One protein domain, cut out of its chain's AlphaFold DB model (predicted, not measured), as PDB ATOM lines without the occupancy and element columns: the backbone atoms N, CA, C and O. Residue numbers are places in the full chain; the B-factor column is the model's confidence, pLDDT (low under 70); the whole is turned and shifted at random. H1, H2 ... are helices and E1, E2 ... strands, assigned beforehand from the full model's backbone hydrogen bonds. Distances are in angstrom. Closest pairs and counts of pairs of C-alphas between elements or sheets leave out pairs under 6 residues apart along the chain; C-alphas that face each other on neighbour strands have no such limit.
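AT A GLANCE: This is residues 39 to 101 of the 140 residues of an uncharacterized protein of Mycobacterium sp. 852013-50091_SCH5140682 (UniProt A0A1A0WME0). Look for a strongly twisted sheet of three strands with one helix, H1, packed along one face, over the inner strand E3; a second helix, H2, sits at the end of the sheet where E3 ends and E2 begins, and only grazes it. The printed part has 63 residues with two named helices and three named strands, in the order H1, E1, E2, E3, H2. The mixed sheet runs E1, E3, E2; the class is mixed, helices and strands, in two layers, H1 on one face of the sheet. The whole is compact, with a radius of gyration of the C-alphas of 11.8 A and spans of 33 by 22 by 15 A.

HOW THE PARTS SIT: Start at H1, residues 40 to 49: it is on the sheet of E1, residues 54 to 60, E2, residues 70 to 76, and E3, residues 82 to 87, at a height over the sheet of 8.4 A. It runs along the strands, at 12 degrees to E3 on the local plane. Its closest C-alphas to E2 are Tyr 40 and Val 71, 5.9 A. E1 and E3 are parallel at 26 degrees; find N 55 and O 82 at 2.8 A. E2 and E3, a hairpin, are antiparallel at 154 degrees, with N 85 and O 73 at 2.7 A. H2, residues 90 to 101, only grazes the sheet with residues 91 to 96; C-alphas 70 and 92, the closest of E2 and H2, are 6.1 A apart. H1 and H2 are apart. In both helices every O i to N i+4 pair is within hydrogen-bond range.

IN THESE COORDINATES: Find C-alpha 40 at (35.365, -115.075, 26.137); from there H1 runs 14.2 A to C-alpha 49. E1 spans 17.5 A, E2 17.2 A and E3 16.1 A. H2 runs 16.7 A to C-alpha 101 at (35.519, -97.539, 27.112).

THE WHOLE: The C-alphas farthest apart, of Gln 79 and Ser 101, are 36.4 A apart. The printed part has no cut and no long link. Look for pLDDT under 70 at residues 50 to 51, 61 to 68 and 91 to 101.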
ATOM      1  N   PRO A  39      36.972-110.567  26.348       74.56
ATOM      2  CA  PRO A  39      35.734-111.290  26.579       74.56
ATOM      3  C   PRO A  39      35.804-112.660  25.908       74.56
ATOM      4  O   PRO A  39      36.277-112.806  24.774       74.56
ATOM      5  N   TYR A  40      35.284-113.682  26.585       72.19
ATOM      6  CA  TYR A  40      35.365-115.075  26.137       72.19
ATOM      7  C   TYR A  40      34.939-115.286  24.674       72.19
ATOM      8  O   TYR A  40      35.580-116.034  23.932       72.19
ATOM      9  N   MET A  41      33.906-114.580  24.206       72.69
ATOM     10  CA  MET A  41      33.459-114.655  22.810       72.69
ATOM     11  C   MET A  41      34.497-114.131  21.805       72.69
ATOM     12  O   MET A  41      34.684-114.750  20.754       72.69
ATOM     13  N   LYS A  42      35.201-113.035  22.122       73.75
ATOM     14  CA  LYS A  42      36.312-112.507  21.309       73.75
ATOM     15  C   LYS A  42      37.482-113.480  21.304       73.75
ATOM     16  O   LYS A  42      37.976-113.838  20.234       73.75
ATOM     17  N   ALA A  43      37.851-113.982  22.480       75.50
ATOM     18  CA  ALA A  43      38.936-114.940  22.637       75.50
ATOM     19  C   ALA A  43      38.713-116.192  21.771       75.50
ATOM     20  O   ALA A  43      39.598-116.597  21.016       75.50
ATOM     21  N   LEU A  44      37.501-116.763  21.792       75.88
ATOM     22  CA  LEU A  44      37.149-117.907  20.948       75.88
ATOM     23  C   LEU A  44      37.264-117.607  19.447       75.88
ATOM     24  O   LEU A  44      37.671-118.485  18.686       75.88
ATOM     25  N   GLN A  45      36.897-116.403  19.001       75.50
ATOM     26  CA  GLN A  45      37.002-116.016  17.590       75.50
ATOM     27  C   GLN A  45      38.458-115.862  17.146       75.50
ATOM     28  O   GLN A  45      38.820-116.348  16.072       75.50
ATOM     29  N   ILE A  46      39.300-115.250  17.980       76.38
ATOM     30  CA  ILE A  46      40.736-115.091  17.723       76.38
ATOM     31  C   ILE A  46      41.402-116.466  17.636       76.38
ATOM     32  O   ILE A  46      42.068-116.782  16.652       76.38
ATOM     33  N   LEU A  47      41.139-117.323  18.621       76.38
ATOM     34  CA  LEU A  47      41.679-118.680  18.689       76.38
ATOM     35  C   LEU A  47      41.223-119.549  17.514       76.38
ATOM     36  O   LEU A  47      42.041-120.226  16.889       76.38
ATOM     37  N   LYS A  48      39.941-119.461  17.139       77.06
ATOM     38  CA  LYS A  48      39.400-120.144  15.956       77.06
ATOM     39  C   LYS A  48      40.069-119.667  14.667       77.06
ATOM     40  O   LYS A  48      40.397-120.499  13.826       77.06
ATOM     41  N   SER A  49      40.299-118.363  14.523       73.94
ATOM     42  CA  SER A  49      40.965-117.786  13.345       73.94
ATOM     43  C   SER A  49      42.423-118.237  13.222       73.94
ATOM     44  O   SER A  49      42.962-118.301  12.122       73.94
ATOM     45  N   GLN A  50      43.045-118.610  14.341       68.56
ATOM     46  CA  GLN A  50      44.406-119.144  14.404       68.56
ATOM     47  C   GLN A  50      44.463-120.678  14.306       68.56
ATOM     48  O   GLN A  50      45.534-121.269  14.425       68.56
ATOM     49  N   GLY A  51      43.321-121.349  14.114       69.94
ATOM     50  CA  GLY A  51      43.247-122.810  14.034       69.94
ATOM     51  C   GLY A  51      43.425-123.531  15.376       69.94
ATOM     52  O   GLY A  51      43.481-124.760  15.405       69.94
ATOM     53  N   VAL A  52      43.474-122.801  16.496       75.44
ATOM     54  CA  VAL A  52      43.625-123.367  17.839       75.44
ATOM     55  C   VAL A  52      42.250-123.536  18.473       75.44
ATOM     56  O   VAL A  52      41.497-122.580  18.660       75.44
ATOM     57  N   LYS A  53      41.900-124.770  18.847       75.81
ATOM     58  CA  LYS A  53      40.656-125.012  19.584       75.81
ATOM     59  C   LYS A  53      40.809-124.577  21.037       75.81
ATOM     60  O   LYS A  53      41.576-125.169  21.800       75.81
ATOM     61  N   ALA A  54      40.040-123.558  21.389       76.88
ATOM     62  CA  ALA A  54      39.874-123.079  22.744       76.88
ATOM     63  C   ALA A  54      38.709-123.793  23.442       76.88
ATOM     64  O   ALA A  54      37.643-123.984  22.857       76.88
ATOM     65  N   TYR A  55      38.928-124.192  24.688       76.50
ATOM     66  CA  TYR A  55      37.976-124.888  25.542       76.50
ATOM     67  C   TYR A  55      37.808-124.123  26.842       76.50
ATOM     68  O   TYR A  55      38.764-123.567  27.377       76.50
ATOM     69  N   PHE A  56      36.587-124.128  27.359       77.62
ATOM     70  CA  PHE A  56      36.306-123.597  28.680       77.62
ATOM     71  C   PHE A  56      36.918-124.516  29.748       77.62
ATOM     72  O   PHE A  56      36.595-125.702  29.809       77.62
ATOM     73  N   GLY A  57      37.841-123.974  30.540       73.38
ATOM     74  CA  GLY A  57      38.556-124.676  31.606       73.38
ATOM     75  C   GLY A  57      37.913-124.542  32.984       73.38
ATOM     76  O   GLY A  57      38.211-125.351  33.860       73.38
ATOM     77  N   GLY A  58      37.034-123.556  33.167       73.75
ATOM     78  CA  GLY A  58      36.391-123.226  34.436       73.75
ATOM     79  C   GLY A  58      36.046-121.738  34.502       73.75
ATOM     80  O   GLY A  58      36.603-120.941  33.747       73.75
ATOM     81  N   SER A  59      35.113-121.370  35.381       72.31
ATOM     82  CA  SER A  59      34.817-119.972  35.703       72.31
ATOM     83  C   SER A  59      34.888-119.749  37.201       72.31
ATOM     84  O   SER A  59      34.408-120.582  37.974       72.31
ATOM     85  N   PHE A  60      35.437-118.608  37.595       70.38
ATOM     86  CA  PHE A  60      35.417-118.126  38.966       70.38
ATOM     87  C   PHE A  60      34.391-117.003  39.092       70.38
ATOM     88  O   PHE A  60      34.360-116.085  38.282       70.38
ATOM     89  N   GLY A  61      33.510-117.104  40.087       64.25
ATOM     90  CA  GLY A  61      32.360-116.212  40.222       64.25
ATOM     91  C   GLY A  61      31.143-116.672  39.412       64.25
ATOM     92  O   GLY A  61      31.255-117.327  38.379       64.25
ATOM     93  N   SER A  62      29.958-116.336  39.918       63.25
ATOM     94  CA  SER A  62      28.660-116.666  39.304       63.25
ATOM     95  C   SER A  62      27.786-115.423  39.146       63.25
ATOM     96  O   SER A  62      26.570-115.529  39.016       63.25
ATOM     97  N   ALA A  63      28.392-114.235  39.222       63.88
ATOM     98  CA  ALA A  63      27.668-112.973  39.158       63.88
ATOM     99  C   ALA A  63      27.190-112.654  37.731       63.88
ATOM    100  O   ALA A  63      26.362-111.761  37.557       63.88
ATOM    101  N   LEU A  64      27.702-113.372  36.721       63.50
ATOM    102  CA  LEU A  64      27.542-113.046  35.307       63.50
ATOM    103  C   LEU A  64      27.363-114.255  34.398       63.50
ATOM    104  O   LEU A  64      27.832-115.352  34.712       63.50
ATOM    105  N   PRO A  65      26.748-114.046  33.220       65.75
ATOM    106  CA  PRO A  65      26.729-115.042  32.167       65.75
ATOM    107  C   PRO A  65      28.134-115.220  31.572       65.75
ATOM    108  O   PRO A  65      28.773-114.260  31.155       65.75
ATOM    109  N   GLN A  66      28.567-116.478  31.447       60.25
ATOM    110  CA  GLN A  66      29.865-116.927  30.907       60.25
ATOM    111  C   GLN A  66      30.290-116.246  29.587       60.25
ATOM    112  O   GLN A  66      31.474-116.148  29.278       60.25
ATOM    113  N   SER A  67      29.330-115.775  28.787       63.72
ATOM    114  CA  SER A  67      29.568-115.042  27.540       63.72
ATOM    115  C   SER A  67      30.223-113.669  27.722       63.72
ATOM    116  O   SER A  67      30.838-113.186  26.776       63.72
ATOM    117  N   GLN A  68      30.054-113.057  28.897       65.94
ATOM    118  CA  GLN A  68      30.509-111.707  29.273       65.94
ATOM    119  C   GLN A  68      31.609-111.765  30.341       65.94
ATOM    120  O   GLN A  68      31.828-110.807  31.070       65.94
ATOM    121  N   CYS A  69      32.220-112.935  30.519       76.19
ATOM    122  CA  CYS A  69      33.314-113.077  31.460       76.19
ATOM    123  C   CYS A  69      34.637-112.876  30.739       76.19
ATOM    124  O   CYS A  69      34.844-113.373  29.619       76.19
ATOM    125  N   LEU A  70      35.540-112.198  31.436       77.00
ATOM    126  CA  LEU A  70      36.901-112.002  30.991       77.00
ATOM    127  C   LEU A  70      37.670-113.304  31.126       77.00
ATOM    128  O   LEU A  70      37.496-114.066  32.075       77.00
ATOM    129  N   VAL A  71      38.548-113.574  30.171       80.88
ATOM    130  CA  VAL A  71      39.508-114.663  30.320       80.88
ATOM    131  C   VAL A  71      40.550-114.217  31.340       80.88
ATOM    132  O   VAL A  71      41.277-113.263  31.098       80.88
ATOM    133  N   ASP A  72      40.633-114.897  32.473       79.75
ATOM    134  CA  ASP A  72      41.631-114.624  33.511       79.75
ATOM    135  C   ASP A  72      42.943-115.351  33.221       79.75
ATOM    136  O   ASP A  72      44.033-114.792  33.304       79.75
ATOM    137  N   SER A  73      42.838-116.617  32.828       75.06
ATOM    138  CA  SER A  73      44.007-117.453  32.610       75.06
ATOM    139  C   SER A  73      43.814-118.327  31.386       75.06
ATOM    140  O   SER A  73      42.769-118.930  31.169       75.06
ATOM    141  N   GLN A  74      44.863-118.453  30.588       75.06
ATOM    142  CA  GLN A  74      44.889-119.300  29.402       75.06
ATOM    143  C   GLN A  74      46.009-120.326  29.543       75.06
ATOM    144  O   GLN A  74      47.188-119.998  29.665       75.06
ATOM    145  N   LYS A  75      45.644-121.602  29.543       76.00
ATOM    146  CA  LYS A  75      46.578-122.710  29.687       76.00
ATOM    147  C   LYS A  75      46.659-123.485  28.386       76.00
ATOM    148  O   LYS A  75      45.695-124.129  27.974       76.00
ATOM    149  N   MET A  76      47.834-123.487  27.769       73.69
ATOM    150  CA  MET A  76      48.090-124.332  26.611       73.69
ATOM    151  C   MET A  76      48.292-125.779  27.064       73.69
ATOM    152  O   MET A  76      49.176-126.089  27.862       73.69
ATOM    153  N   THR A  77      47.445-126.679  26.582       73.62
ATOM    154  CA  THR A  77      47.590-128.114  26.838       73.62
ATOM    155  C   THR A  77      48.599-128.720  25.862       73.62
ATOM    156  O   THR A  77      48.684-128.307  24.705       73.62
ATOM    157  N   SER A  78      49.317-129.764  26.289       71.56
ATOM    158  CA  SER A  78      50.289-130.491  25.449       71.56
ATOM    159  C   SER A  78      49.683-131.122  24.180       71.56
ATOM    160  O   SER A  78      50.422-131.597  23.327       71.56
ATOM    161  N   GLN A  79      48.351-131.133  24.048       73.56
ATOM    162  CA  GLN A  79      47.607-131.626  22.882       73.56
ATOM    163  C   GLN A  79      47.271-130.511  21.875       73.56
ATOM    164  O   GLN A  79      46.433-130.714  21.002       73.56
ATOM    165  N   GLY A  80      47.863-129.319  22.002       70.38
ATOM    166  CA  GLY A  80      47.611-128.233  21.052       70.38
ATOM    167  C   GLY A  80      46.306-127.465  21.304       70.38
ATOM    168  O   GLY A  80      45.867-126.713  20.440       70.38
ATOM    169  N   ARG A  81      45.648-127.667  22.454       77.25
ATOM    170  CA  ARG A  81      44.371-127.012  22.795       77.25
ATOM    171  C   ARG A  81      44.575-125.943  23.857       77.25
ATOM    172  O   ARG A  81      45.287-126.194  24.830       77.25
ATOM    173  N   MET A  82      43.898-124.813  23.706       76.50
ATOM    174  CA  MET A  82      43.893-123.720  24.679       76.50
ATOM    175  C   MET A  82      42.765-123.933  25.687       76.50
ATOM    176  O   MET A  82      41.611-124.050  25.294       76.50
ATOM    177  N   LEU A  83      43.076-124.002  26.978       81.94
ATOM    178  CA  LEU A  83      42.088-124.025  28.056       81.94
ATOM    179  C   LEU A  83      41.964-122.614  28.635       81.94
ATOM    180  O   LEU A  83      42.954-122.083  29.127       81.94
ATOM    181  N   LEU A  84      40.784-122.009  28.573       82.56
ATOM    182  CA  LEU A  84      40.536-120.654  29.061       82.56
ATOM    183  C   LEU A  84      39.774-120.748  30.382       82.56
ATOM    184  O   LEU A  84      38.690-121.327  30.429       82.56
ATOM    185  N   MET A  85      40.354-120.199  31.440       83.38
ATOM    186  CA  MET A  85      39.703-119.934  32.717       83.38
ATOM    187  C   MET A  85      39.108-118.536  32.660       83.38
ATOM    188  O   MET A  85      39.793-117.594  32.264       83.38
ATOM    189  N   LEU A  86      37.838-118.419  33.017       82.00
ATOM    190  CA  LEU A  86      37.110-117.160  32.967       82.00
ATOM    191  C   LEU A  86      36.929-116.619  34.382       82.00
ATOM    192  O   LEU A  86      36.621-117.378  35.299       82.00
ATOM    193  N   ASP A  87      37.054-115.312  34.543       82.12
ATOM    194  CA  ASP A  87      36.617-114.617  35.743       82.12
ATOM    195  C   ASP A  87      35.300-113.889  35.446       82.12
ATOM    196  O   ASP A  87      35.201-113.016  34.584       82.12
ATOM    197  N   CYS A  88      34.258-114.351  36.129       77.62
ATOM    198  CA  CYS A  88      32.891-113.854  36.084       77.62
ATOM    199  C   CYS A  88      32.553-113.058  37.357       77.62
ATOM    200  O   CYS A  88      31.388-113.012  37.775       77.62
ATOM    201  N   SER A  89      33.559-112.507  38.044       79.31
ATOM    202  CA  SER A  89      33.356-111.666  39.222       79.31
ATOM    203  C   SER A  89      32.929-110.248  38.830       79.31
ATOM    204  O   SER A  89      33.037-109.828  37.679       79.31
ATOM    205  N   GLN A  90      32.428-109.484  39.802       70.31
ATOM    206  CA  GLN A  90      32.052-108.083  39.580       70.31
ATOM    207  C   GLN A  90      33.259-107.217  39.188       70.31
ATOM    208  O   GLN A  90      33.125-106.351  38.332       70.31
ATOM    209  N   ALA A  91      34.448-107.519  39.720       68.50
ATOM    210  CA  ALA A  91      35.675-106.814  39.358       68.50
ATOM    211  C   ALA A  91      36.019-106.988  37.868       68.50
ATOM    212  O   ALA A  91      36.422-106.027  37.213       68.50
ATOM    213  N   ALA A  92      35.780-108.177  37.307       66.00
ATOM    214  CA  ALA A  92      35.982-108.425  35.884       66.00
ATOM    215  C   ALA A  92      35.037-107.592  34.996       66.00
ATOM    216  O   ALA A  92      35.447-107.151  33.926       66.00
ATOM    217  N   LEU A  93      33.812-107.286  35.444       65.38
ATOM    218  CA  LEU A  93      32.913-106.389  34.697       65.38
ATOM    219  C   LEU A  93      33.452-104.983  34.602       65.38
ATOM    220  O   LEU A  93      33.394-104.384  33.536       65.38
ATOM    221  N   GLU A  94      33.926-104.448  35.721       67.38
ATOM    222  CA  GLU A  94      34.461-103.092  35.771       67.38
ATOM    223  C   GLU A  94      35.676-102.981  34.845       67.38
ATOM    224  O   GLU A  94      35.810-102.007  34.106       67.38
ATOM    225  N   GLN A  95      36.504-104.027  34.788       63.19
ATOM    226  CA  GLN A  95      37.634-104.106  33.866       63.19
ATOM    227  C   GLN A  95      37.198-104.218  32.399       63.19
ATOM    228  O   GLN A  95      37.765-103.532  31.547       63.19
ATOM    229  N   GLU A  96      36.188-105.035  32.086       62.28
ATOM    230  CA  GLU A  96      35.663-105.176  30.721       62.28
ATOM    231  C   GLU A  96      35.025-103.855  30.260       62.28
ATOM    232  O   GLU A  96      35.366-103.335  29.199       62.28
ATOM    233  N   GLN A  97      34.205-103.229  31.108       62.06
ATOM    234  CA  GLN A  97      33.598-101.919  30.865       62.06
ATOM    235  C   GLN A  97      34.653-100.827  30.660       62.06
ATOM    236  O   GLN A  97      34.529-100.018  29.741       62.06
ATOM    237  N   GLN A  98      35.713-100.804  31.468       59.28
ATOM    238  CA  GLN A  98      36.778 -99.808  31.361       59.28
ATOM    239  C   GLN A  98      37.648-100.010  30.109       59.28
ATOM    240  O   GLN A  98      38.029 -99.038  29.449       59.28
ATOM    241  N   THR A  99      37.917-101.261  29.733       55.81
ATOM    242  CA  THR A  99      38.676-101.597  28.516       55.81
ATOM    243  C   THR A  99      37.857-101.279  27.263       55.81
ATOM    244  O   THR A  99      38.356-100.651  26.331       55.81
ATOM    245  N   GLN A 100      36.561-101.586  27.280       52.72
ATOM    246  CA  GLN A 100      35.623-101.285  26.197       52.72
ATOM    247  C   GLN A 100      35.304 -99.783  26.080       52.72
ATOM    248  O   GLN A 100      34.885 -99.317  25.025       52.72
ATOM    249  N   SER A 101      35.558 -99.009  27.140       50.41
ATOM    250  CA  SER A 101      35.519 -97.539  27.112       50.41
ATOM    251  C   SER A 101      36.774 -96.915  26.487       50.41
ATOM    252  O   SER A 101      36.741 -95.751  26.095       50.41
TER     253      SER A 101